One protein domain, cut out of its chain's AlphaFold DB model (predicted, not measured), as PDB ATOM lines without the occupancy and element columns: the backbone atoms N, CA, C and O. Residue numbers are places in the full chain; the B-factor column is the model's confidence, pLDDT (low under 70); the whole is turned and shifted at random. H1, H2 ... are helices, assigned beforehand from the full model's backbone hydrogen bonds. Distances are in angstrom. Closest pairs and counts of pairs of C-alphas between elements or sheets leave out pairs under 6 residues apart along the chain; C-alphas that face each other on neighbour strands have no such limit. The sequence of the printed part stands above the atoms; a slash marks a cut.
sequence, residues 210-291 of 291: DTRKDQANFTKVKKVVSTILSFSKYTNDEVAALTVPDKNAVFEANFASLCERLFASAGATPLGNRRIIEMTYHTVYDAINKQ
ATOM      1  N   ASP A 210       2.144  33.522   3.705       65.75
ATOM      2  CA  ASP A 210       0.809  33.085   4.151       65.75
ATOM      3  C   ASP A 210       0.813  31.759   4.930       65.75
ATOM      4  O   ASP A 210      -0.098  31.472   5.711       65.75
ATOM      5  N   THR A 211       1.836  30.916   4.738       77.00
ATOM      6  CA  THR A 211       1.929  29.618   5.405       77.00
ATOM      7  C   THR A 211       3.189  29.475   6.259       77.00
ATOM      8  O   THR A 211       4.303  29.832   5.869       77.00
ATOM      9  N   ARG A 212       3.048  28.810   7.417       76.75
ATOM     10  CA  ARG A 212       4.190  28.398   8.266       76.75
ATOM     11  C   ARG A 212       5.231  27.578   7.496       76.75
ATOM     12  O   ARG A 212       6.406  27.566   7.854       76.75
ATOM     13  N   LYS A 213       4.797  26.866   6.451       77.69
ATOM     14  CA  LYS A 213       5.672  26.079   5.581       77.69
ATOM     15  C   LYS A 213       6.589  26.989   4.767       77.69
ATOM     16  O   LYS A 213       7.780  26.696   4.673       77.69
ATOM     17  N   ASP A 214       6.070  28.090   4.242       75.56
ATOM     18  CA  ASP A 214       6.849  29.035   3.445       75.56
ATOM     19  C   ASP A 214       7.832  29.824   4.313       75.56
ATOM     20  O   ASP A 214       9.001  29.937   3.950       75.56
ATOM     21  N   GLN A 215       7.439  30.207   5.531       75.12
ATOM     22  CA  GLN A 215       8.357  30.787   6.523       75.12
ATOM     23  C   GLN A 215       9.499  29.825   6.896       75.12
ATOM     24  O   GLN A 215      10.671  30.214   6.962       75.12
ATOM     25  N   ALA A 216       9.184  28.542   7.110       79.81
ATOM     26  CA  ALA A 216      10.194  27.521   7.382       79.81
ATOM     27  C   ALA A 216      11.126  27.320   6.177       79.81
ATOM     28  O   ALA A 216      12.340  27.201   6.347       79.81
ATOM     29  N   ASN A 217      10.587  27.317   4.959       82.50
ATOM     30  CA  ASN A 217      11.368  27.221   3.728       82.50
ATOM     31  C   ASN A 217      12.285  28.431   3.540       82.50
ATOM     32  O   ASN A 217      13.474  28.252   3.278       82.50
ATOM     33  N   PHE A 218      11.781  29.642   3.763       80.62
ATOM     34  CA  PHE A 218      12.568  30.869   3.727       80.62
ATOM     35  C   PHE A 218      13.712  30.832   4.743       80.62
ATOM     36  O   PHE A 218      14.861  31.102   4.400       80.62
ATOM     37  N   THR A 219      13.437  30.387   5.971       82.06
ATOM     38  CA  THR A 219      14.463  30.215   7.010       82.06
ATOM     39  C   THR A 219      15.548  29.224   6.578       82.06
ATOM     40  O   THR A 219      16.739  29.465   6.793       82.06
ATOM     41  N   LYS A 220      15.165  28.122   5.917       86.38
ATOM     42  CA  LYS A 220      16.118  27.147   5.359       86.38
ATOM     43  C   LYS A 220      16.987  27.767   4.269       86.38
ATOM     44  O   LYS A 220      18.206  27.611   4.312       86.38
ATOM     45  N   VAL A 221      16.383  28.495   3.329       84.62
ATOM     46  CA  VAL A 221      17.110  29.200   2.262       84.62
ATOM     47  C   VAL A 221      18.074  30.221   2.859       84.62
ATOM     48  O   VAL A 221      19.253  30.204   2.514       84.62
ATOM     49  N   LYS A 222      17.623  31.041   3.812       83.31
ATOM     50  CA  LYS A 222      18.456  32.042   4.493       83.31
ATOM     51  C   LYS A 222      19.683  31.405   5.148       83.31
ATOM     52  O   LYS A 222      20.784  31.932   5.009       83.31
ATOM     53  N   LYS A 223      19.521  30.246   5.798       87.69
ATOM     54  CA  LYS A 223      20.652  29.501   6.377       87.69
ATOM     55  C   LYS A 223      21.631  29.031   5.301       87.69
ATOM     56  O   LYS A 223      22.824  29.257   5.451       87.69
ATOM     57  N   VAL A 224      21.140  28.436   4.209       85.81
ATOM     58  CA  VAL A 224      21.994  27.993   3.089       85.81
ATOM     59  C   VAL A 224      22.779  29.167   2.505       85.81
ATOM     60  O   VAL A 224      23.992  29.071   2.357       85.81
ATOM     61  N   VAL A 225      22.108  30.285   2.223       85.19
ATOM     62  CA  VAL A 225      22.736  31.494   1.672       85.19
ATOM     63  C   VAL A 225      23.790  32.053   2.621       85.19
ATOM     64  O   VAL A 225      24.912  32.313   2.195       85.19
ATOM     65  N   SER A 226      23.473  32.173   3.911       85.25
ATOM     66  CA  SER A 226      24.429  32.640   4.917       85.25
ATOM     67  C   SER A 226      25.658  31.735   5.001       85.25
ATOM     68  O   SER A 226      26.773  32.234   5.135       85.25
ATOM     69  N   THR A 227      25.481  30.416   4.896       89.75
ATOM     70  CA  THR A 227      26.603  29.476   4.858       89.75
ATOM     71  C   THR A 227      27.425  29.647   3.585       89.75
ATOM     72  O   THR A 227      28.643  29.679   3.687       89.75
ATOM     73  N   ILE A 228      26.814  29.820   2.409       87.38
ATOM     74  CA  ILE A 228      27.547  30.091   1.155       87.38
ATOM     75  C   ILE A 228      28.374  31.375   1.286       87.38
ATOM     76  O   ILE A 228      29.563  31.374   0.978       87.38
ATOM     77  N   LEU A 229      27.777  32.450   1.803       85.62
ATOM     78  CA  LEU A 229      28.466  33.725   1.995       85.62
ATOM     79  C   LEU A 229      29.609  33.635   3.011       85.62
ATOM     80  O   LEU A 229      30.580  34.363   2.870       85.62
ATOM     81  N   SER A 230      29.579  32.693   3.959       89.62
ATOM     82  CA  SER A 230      30.715  32.474   4.870       89.62
ATOM     83  C   SER A 230      31.996  31.963   4.185       89.62
ATOM     84  O   SER A 230      33.068  32.046   4.778       89.62
ATOM     85  N   PHE A 231      31.910  31.461   2.943       87.88
ATOM     86  CA  PHE A 231      33.080  31.131   2.107       87.88
ATOM     87  C   PHE A 231      33.575  32.327   1.290       87.88
ATOM     88  O   PHE A 231      34.665  32.282   0.720       87.88
ATOM     89  N   SER A 232      32.783  33.397   1.239       90.00
ATOM     90  CA  SER A 232      33.136  34.633   0.564       90.00
ATOM     91  C   SER A 232      34.194  35.400   1.346       90.00
ATOM     92  O   SER A 232      34.236  35.368   2.574       90.00
ATOM     93  N   LYS A 233      35.006  36.173   0.623       90.56
ATOM     94  CA  LYS A 233      35.841  37.227   1.220       90.56
ATOM     95  C   LYS A 233      35.075  38.533   1.436       90.56
ATOM     96  O   LYS A 233      35.583  39.414   2.114       90.56
ATOM     97  N   TYR A 234      33.895  38.647   0.830       85.44
ATOM     98  CA  TYR A 234      33.048  39.829   0.894       85.44
ATOM     99  C   TYR A 234      32.106  39.751   2.096       85.44
ATOM    100  O   TYR A 234      31.506  38.706   2.358       85.44
ATOM    101  N   THR A 235      31.943  40.875   2.780       86.31
ATOM    102  CA  THR A 235      30.888  41.105   3.770       86.31
ATOM    103  C   THR A 235      29.510  41.168   3.101       86.31
ATOM    104  O   THR A 235      29.399  41.334   1.885       86.31
ATOM    105  N   ASN A 236      28.433  41.046   3.885       78.62
ATOM    106  CA  ASN A 236      27.069  41.135   3.347       78.62
ATOM    107  C   ASN A 236      26.812  42.478   2.641       78.62
ATOM    108  O   ASN A 236      26.208  42.489   1.569       78.62
ATOM    109  N   ASP A 237      27.319  43.575   3.206       82.19
ATOM    110  CA  ASP A 237      27.139  44.924   2.662       82.19
ATOM    111  C   ASP A 237      27.912  45.102   1.346       82.19
ATOM    112  O   ASP A 237      27.391  45.645   0.373       82.19
ATOM    113  N   GLU A 238      29.129  44.553   1.264       85.31
ATOM    114  CA  GLU A 238      29.911  44.546   0.023       85.31
ATOM    115  C   GLU A 238      29.225  43.720  -1.066       85.31
ATOM    116  O   GLU A 238      29.156  44.157  -2.214       85.31
ATOM    117  N   VAL A 239      28.664  42.554  -0.723       81.88
ATOM    118  CA  VAL A 239      27.897  41.739  -1.679       81.88
ATOM    119  C   VAL A 239      26.647  42.475  -2.149       81.88
ATOM    120  O   VAL A 239      26.303  42.369  -3.326       81.88
ATOM    121  N   ALA A 240      25.975  43.238  -1.282       80.81
ATOM    122  CA  ALA A 240      24.796  44.017  -1.654       80.81
ATOM    123  C   ALA A 240      25.117  45.084  -2.716       80.81
ATOM    124  O   ALA A 240      24.319  45.263  -3.643       80.81
ATOM    125  N   ALA A 241      26.299  45.702  -2.640       83.62
ATOM    126  CA  ALA A 241      26.770  46.733  -3.567       83.62
ATOM    127  C   ALA A 241      27.261  46.203  -4.931       83.62
ATOM    128  O   ALA A 241      27.449  46.985  -5.865       83.62
ATOM    129  N   LEU A 242      27.472  44.890  -5.077       83.81
ATOM    130  CA  LEU A 242      27.929  44.290  -6.333       83.81
ATOM    131  C   LEU A 242      26.858  44.329  -7.433       83.81
ATOM    132  O   LEU A 242      25.650  44.251  -7.182       83.81
ATOM    133  N   THR A 243      27.313  44.357  -8.689       87.69
ATOM    134  CA  THR A 243      26.425  44.198  -9.845       87.69
ATOM    135  C   THR A 243      25.820  42.788  -9.872       87.69
ATOM    136  O   THR A 243      26.378  41.844  -9.315       87.69
ATOM    137  N   VAL A 244      24.670  42.603 -10.532       79.31
ATOM    138  CA  VAL A 244      24.033  41.274 -10.646       79.31
ATOM    139  C   VAL A 244      24.968  40.216 -11.271       79.31
ATOM    140  O   VAL A 244      25.024  39.103 -10.739       79.31
ATOM    141  N   PRO A 245      25.734  40.513 -12.344       86.12
ATOM    142  CA  PRO A 245      26.750  39.591 -12.854       86.12
ATOM    143  C   PRO A 245      27.798  39.194 -11.808       86.12
ATOM    144  O   PRO A 245      28.082  38.005 -11.655       86.12
ATOM    145  N   ASP A 246      28.314  40.157 -11.043       86.31
ATOM    146  CA  ASP A 246      29.351  39.902 -10.035       86.31
ATOM    147  C   ASP A 246      28.799  39.097  -8.853       86.31
ATOM    148  O   ASP A 246      29.426  38.138  -8.403       86.31
ATOM    149  N   LYS A 247      27.575  39.405  -8.404       85.19
ATOM    150  CA  LYS A 247      26.842  38.626  -7.391       85.19
ATOM    151  C   LYS A 247      26.696  37.164  -7.806       85.19
ATOM    152  O   LYS A 247      26.868  36.267  -6.981       85.19
ATOM    153  N   ASN A 248      26.393  36.910  -9.080       82.88
ATOM    154  CA  ASN A 248      26.294  35.551  -9.610       82.88
ATOM    155  C   ASN A 248      27.654  34.846  -9.623       82.88
ATOM    156  O   ASN A 248      27.726  33.687  -9.222       82.88
ATOM    157  N   ALA A 249      28.726  35.535 -10.021       86.25
ATOM    158  CA  ALA A 249      30.074  34.968 -10.021       86.25
ATOM    159  C   ALA A 249      30.549  34.608  -8.601       86.25
ATOM    160  O   ALA A 249      31.049  33.506  -8.371       86.25
ATOM    161  N   VAL A 250      30.329  35.503  -7.631       87.25
ATOM    162  CA  VAL A 250      30.639  35.273  -6.209       87.25
ATOM    163  C   VAL A 250      29.838  34.094  -5.664       87.25
ATOM    164  O   VAL A 250      30.392  33.225  -4.991       87.25
ATOM    165  N   PHE A 251      28.544  34.026  -5.981       87.69
ATOM    166  CA  PHE A 251      27.712  32.898  -5.590       87.69
ATOM    167  C   PHE A 251      28.240  31.577  -6.160       87.69
ATOM    168  O   PHE A 251      28.395  30.617  -5.411       87.69
ATOM    169  N   GLU A 252      28.512  31.510  -7.466       85.06
ATOM    170  CA  GLU A 252      28.944  30.275  -8.130       85.06
ATOM    171  C   GLU A 252      30.259  29.749  -7.548       85.06
ATOM    172  O   GLU A 252      30.352  28.558  -7.242       85.06
ATOM    173  N   ALA A 253      31.234  30.636  -7.326       87.31
ATOM    174  CA  ALA A 253      32.516  30.278  -6.728       87.31
ATOM    175  C   ALA A 253      32.351  29.725  -5.301       87.31
ATOM    176  O   ALA A 253      32.824  28.632  -4.991       87.31
ATOM    177  N   ASN A 254      31.614  30.436  -4.445       90.44
ATOM    178  CA  ASN A 254      31.431  30.043  -3.047       90.44
ATOM    179  C   ASN A 254      30.548  28.798  -2.896       90.44
ATOM    180  O   ASN A 254      30.765  27.972  -2.008       90.44
ATOM    181  N   PHE A 255      29.552  28.637  -3.768       87.31
ATOM    182  CA  PHE A 255      28.697  27.457  -3.780       87.31
ATOM    183  C   PHE A 255      29.472  26.200  -4.184       87.31
ATOM    184  O   PHE A 255      29.252  25.141  -3.593       87.31
ATOM    185  N   ALA A 256      30.401  26.311  -5.139       84.88
ATOM    186  CA  ALA A 256      31.300  25.216  -5.490       84.88
ATOM    187  C   ALA A 256      32.153  24.794  -4.283       84.88
ATOM    188  O   ALA A 256      32.146  23.616  -3.927       84.88
ATOM    189  N   SER A 257      32.772  25.749  -3.579       88.62
ATOM    190  CA  SER A 257      33.550  25.470  -2.361       88.62
ATOM    191  C   SER A 257      32.713  24.850  -1.238       88.62
ATOM    192  O   SER A 257      33.170  23.933  -0.553       88.62
ATOM    193  N   LEU A 258      31.467  25.300  -1.057       88.75
ATOM    194  CA  LEU A 258      30.543  24.679  -0.108       88.75
ATOM    195  C   LEU A 258      30.256  23.222  -0.491       88.75
ATOM    196  O   LEU A 258      30.307  22.348   0.371       88.75
ATOM    197  N   CYS A 259      29.958  22.949  -1.763       84.44
ATOM    198  CA  CYS A 259      29.699  21.589  -2.233       84.44
ATOM    199  C   CYS A 259      30.924  20.691  -2.043       84.44
ATOM    200  O   CYS A 259      30.786  19.576  -1.546       84.44
ATOM    201  N   GLU A 260      32.122  21.181  -2.362       85.06
ATOM    202  CA  GLU A 260      33.363  20.458  -2.088       85.06
ATOM    203  C   GLU A 260      33.482  20.129  -0.599       85.06
ATOM    204  O   GLU A 260      33.637  18.966  -0.248       85.06
ATOM    205  N   ARG A 261      33.304  21.093   0.309       87.06
ATOM    206  CA  ARG A 261      33.397  20.821   1.754       87.06
ATOM    207  C   ARG A 261      32.327  19.851   2.261       87.06
ATOM    208  O   ARG A 261      32.626  18.999   3.094       87.06
ATOM    209  N   LEU A 262      31.077  20.005   1.823       85.00
ATOM    210  CA  LEU A 262      29.964  19.166   2.281       85.00
ATOM    211  C   LEU A 262      30.101  17.720   1.804       85.00
ATOM    212  O   LEU A 262      29.629  16.810   2.486       85.00
ATOM    213  N   PHE A 263      30.729  17.506   0.648       78.69
ATOM    214  CA  PHE A 263      30.678  16.222  -0.046       78.69
ATOM    215  C   PHE A 263      32.040  15.585  -0.336       78.69
ATOM    216  O   PHE A 263      32.070  14.431  -0.752       78.69
ATOM    217  N   ALA A 264      33.160  16.256  -0.056       73.62
ATOM    218  CA  ALA A 264      34.500  15.676  -0.192       73.62
ATOM    219  C   ALA A 264      34.781  14.555   0.822       73.62
ATOM    220  O   ALA A 264      35.608  13.689   0.549       73.62
ATOM    221  N   SER A 265      34.098  14.530   1.975       58.41
ATOM    222  CA  SER A 265      34.255  13.467   2.984       58.41
ATOM    223  C   SER A 265      33.425  12.211   2.693       58.41
ATOM    224  O   SER A 265      33.697  11.148   3.251       58.41
ATOM    225  N   ALA A 266      32.434  12.304   1.801       56.38
ATOM    226  CA  ALA A 266      31.650  11.164   1.346       56.38
ATOM    227  C   ALA A 266      32.451  10.439   0.259       56.38
ATOM    228  O   ALA A 266      32.249  10.691  -0.929       56.38
ATOM    229  N   GLY A 267      33.409   9.612   0.694       51.34
ATOM    230  CA  GLY A 267      34.323   8.847  -0.156       51.34
ATOM    231  C   GLY A 267      33.671   8.434  -1.473       51.34
ATOM    232  O   GLY A 267      32.618   7.807  -1.464       51.34
ATOM    233  N   ALA A 268      34.274   8.891  -2.576       47.25
ATOM    234  CA  ALA A 268      33.897   8.666  -3.969       47.25
ATOM    235  C   ALA A 268      32.657   7.766  -4.174       47.25
ATOM    236  O   ALA A 268      32.785   6.547  -4.158       47.25
ATOM    237  N   THR A 269      31.503   8.398  -4.450       47.97
ATOM    238  CA  THR A 269      30.155   7.868  -4.805       47.97
ATOM    239  C   THR A 269      29.131   7.829  -3.653       47.97
ATOM    240  O   THR A 269      29.186   6.962  -2.788       47.97
ATOM    241  N   PRO A 270      28.169   8.787  -3.625       45.84
ATOM    242  CA  PRO A 270      27.045   8.803  -4.575       45.84
ATOM    243  C   PRO A 270      26.654  10.204  -5.105       45.84
ATOM    244  O   PRO A 270      25.507  10.433  -5.484       45.84
ATOM    245  N   LEU A 271      27.593  11.154  -5.178       48.47
ATOM    246  CA  LEU A 271      27.415  12.387  -5.970       48.47
ATOM    247  C   LEU A 271      27.925  12.269  -7.409       48.47
ATOM    248  O   LEU A 271      27.680  13.158  -8.213       48.47
ATOM    249  N   GLY A 272      28.543  11.135  -7.764       45.34
ATOM    250  CA  GLY A 272      29.081  10.885  -9.106       45.34
ATOM    251  C   GLY A 272      28.056  10.973 -10.244       45.34
ATOM    252  O   GLY A 272      28.459  11.184 -11.380       45.34
ATOM    253  N   ASN A 273      26.751  10.886  -9.951       46.00
ATOM    254  CA  ASN A 273      25.701  10.961 -10.975       46.00
ATOM    255  C   ASN A 273      24.670  12.081 -10.782       46.00
ATOM    256  O   ASN A 273      23.964  12.397 -11.736       46.00
ATOM    257  N   ARG A 274      24.567  12.704  -9.599       53.75
ATOM    258  CA  ARG A 274      23.717  13.892  -9.439       53.75
ATOM    259  C   ARG A 274      24.557  15.105  -9.752       53.75
ATOM    260  O   ARG A 274      25.431  15.478  -8.974       53.75
ATOM    261  N   ARG A 275      24.294  15.725 -10.899       64.56
ATOM    262  CA  ARG A 275      24.975  16.971 -11.244       64.56
ATOM    263  C   ARG A 275      24.654  17.983 -10.143       64.56
ATOM    264  O   ARG A 275      23.503  18.092  -9.739       64.56
ATOM    265  N   ILE A 276      25.639  18.749  -9.678       64.06
ATOM    266  CA  ILE A 276      25.464  19.815  -8.666       64.06
ATOM    267  C   ILE A 276      24.269  20.734  -9.007       64.06
ATOM    268  O   ILE A 276      23.536  21.187  -8.133       64.06
ATOM    269  N   ILE A 277      23.999  20.921 -10.303       61.19
ATOM    270  CA  ILE A 277      22.853  21.672 -10.842       61.19
ATOM    271  C   ILE A 277      21.461  21.067 -10.547       61.19
ATOM    272  O   ILE A 277      20.459  21.763 -10.715       61.19
ATOM    273  N   GLU A 278      21.382  19.805 -10.126       67.25
ATOM    274  CA  GLU A 278      20.155  19.068  -9.780       67.25
ATOM    275  C   GLU A 278      19.867  19.071  -8.272       67.25
ATOM    276  O   GLU A 278      18.809  18.609  -7.841       67.25
ATOM    277  N   MET A 279      20.784  19.589  -7.450       74.94
ATOM    278  CA  MET A 279      20.576  19.663  -6.010       74.94
ATOM    279  C   MET A 279      19.512  20.702  -5.655       74.94
ATOM    280  O   MET A 279      19.548  21.851  -6.092       74.94
ATOM    281  N   THR A 280      18.565  20.294  -4.810       82.12
ATOM    282  CA  THR A 280      17.597  21.221  -4.213       82.12
ATOM    283  C   THR A 280      18.213  21.908  -2.996       82.12
ATOM    284  O   THR A 280      19.046  21.320  -2.302       82.12
ATOM    285  N   TYR A 281      17.769  23.128  -2.680       80.50
ATOM    286  CA  TYR A 281      18.244  23.843  -1.489       80.50
ATOM    287  C   TYR A 281      17.956  23.072  -0.188       80.50
ATOM    288  O   TYR A 281      18.723  23.186   0.760       80.50
ATOM    289  N   HIS A 282      16.903  22.245  -0.146       81.88
ATOM    290  CA  HIS A 282      16.632  21.351   0.983       81.88
ATOM    291  C   HIS A 282      17.749  20.328   1.184       81.88
ATOM    292  O   HIS A 282      18.200  20.135   2.304       81.88
ATOM    293  N   THR A 283      18.249  19.726   0.102       85.69
ATOM    294  CA  THR A 283      19.359  18.765   0.167       85.69
ATOM    295  C   THR A 283      20.633  19.418   0.700       85.69
ATOM    296  O   THR A 283      21.330  18.824   1.517       85.69
ATOM    297  N   VAL A 284      20.921  20.649   0.265       84.38
ATOM    298  CA  VAL A 284      22.071  21.424   0.756       84.38
ATOM    299  C   VAL A 284      21.878  21.805   2.225       84.38
ATOM    300  O   VAL A 284      22.782  21.612   3.030       84.38
ATOM    301  N   TYR A 285      20.690  22.284   2.600       89.50
ATOM    302  CA  TYR A 285      20.343  22.622   3.981       89.50
ATOM    303  C   TYR A 285      20.503  21.425   4.929       89.50
ATOM    304  O   TYR A 285      21.121  21.548   5.986       89.50
ATOM    305  N   ASP A 286      19.988  20.259   4.540       88.81
ATOM    306  CA  ASP A 286      20.093  19.038   5.337       88.81
ATOM    307  C   ASP A 286      21.549  18.575   5.466       88.81
ATOM    308  O   ASP A 286      21.934  18.083   6.522       88.81
ATOM    309  N   ALA A 287      22.370  18.743   4.422       86.81
ATOM    310  CA  ALA A 287      23.799  18.439   4.474       86.81
ATOM    311  C   ALA A 287      24.563  19.392   5.409       86.81
ATOM    312  O   ALA A 287      25.378  18.928   6.199       86.81
ATOM    313  N   ILE A 288      24.253  20.695   5.381       87.50
ATOM    314  CA  ILE A 288      24.822  21.690   6.308       87.50
ATOM    315  C   ILE A 288      24.483  21.339   7.760       87.50
ATOM    316  O   ILE A 288      25.342  21.428   8.624       87.50
ATOM    317  N   ASN A 289      23.243  20.930   8.038       88.06
ATOM    318  CA  ASN A 289      22.804  20.578   9.393       88.06
ATOM    319  C   ASN A 289      23.374  19.256   9.926       88.06
ATOM    320  O   ASN A 289      23.203  18.971  11.108       88.06
ATOM    321  N   LYS A 290      23.960  18.424   9.060       86.06
ATOM    322  CA  LYS A 290      24.571  17.140   9.432       86.06
ATOM    323  C   LYS A 290      26.072  17.247   9.720       86.06
ATOM    324  O   LYS A 290      26.636  16.254  10.172       86.06
ATOM    325  N   GLN A 291      26.699  18.385   9.407       74.81
ATOM    326  CA  GLN A 291      28.070  18.697   9.828       74.81
ATOM    327  C   GLN A 291      28.099  19.116  11.294       74.81
ATOM    328  O   GLN A 291      29.101  18.773  11.953       74.81
TER     329      GLN A 291
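This is residues 210 to 291 of the 291 residues of an uncharacterized protein of Aphanomyces astaci (UniProt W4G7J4). Two long helices make a T, with H1 as stem and H3 as crossbar. Short H4 packs on H1 in one corner, H2 sits near the beginning of H3, and residues 210 to 216 and 264 to 270 stick out. The printed part has 82 residues with four named helices, H1 to H4 in order, and no named strand: all helix, only just compact, close to loose, radius of gyration of the C-alphas 14.0 A, spans 39 by 33 by 21 A.

H1, residues 212 to 229, begins at C-alpha 212 (4.190, 28.398, 8.266) and measures 25.6 A. H2 is residues 236 to 241, 8.9 A. H3, residues 244 to 263, measures 28.0 A. H4, residues 281 to 288, 10.4 A, ends at C-alpha 288 (24.822, 21.690, 6.308).

H1, with residues 227 to 229 alone, touches H3, about perpendicular at 90 degrees; their closest C-alphas, Ile 228 and Phe 255, are 5.7 A apart. In H1, H2, H3 and H4 every O i to N i+4 pair is within hydrogen-bond range. H1, with residues 220 to 224 alone, touches H4 at a steep tilt of 59 degrees, the same way; the closest C-alphas, Val 224 and Tyr 285, are 5.7 A apart. H2 is close but not clearly touching H3, closest C-alphas Val 239 and Lys 247, 6.6 A.

The farthest C-alphas, Asp 210 and Ala 268, are 41.9 A apart. The printed part has no cut. The link from H3 to H4 is long, 17 residues. pLDDT is under 70 at residue 210 and residues 265 to 278.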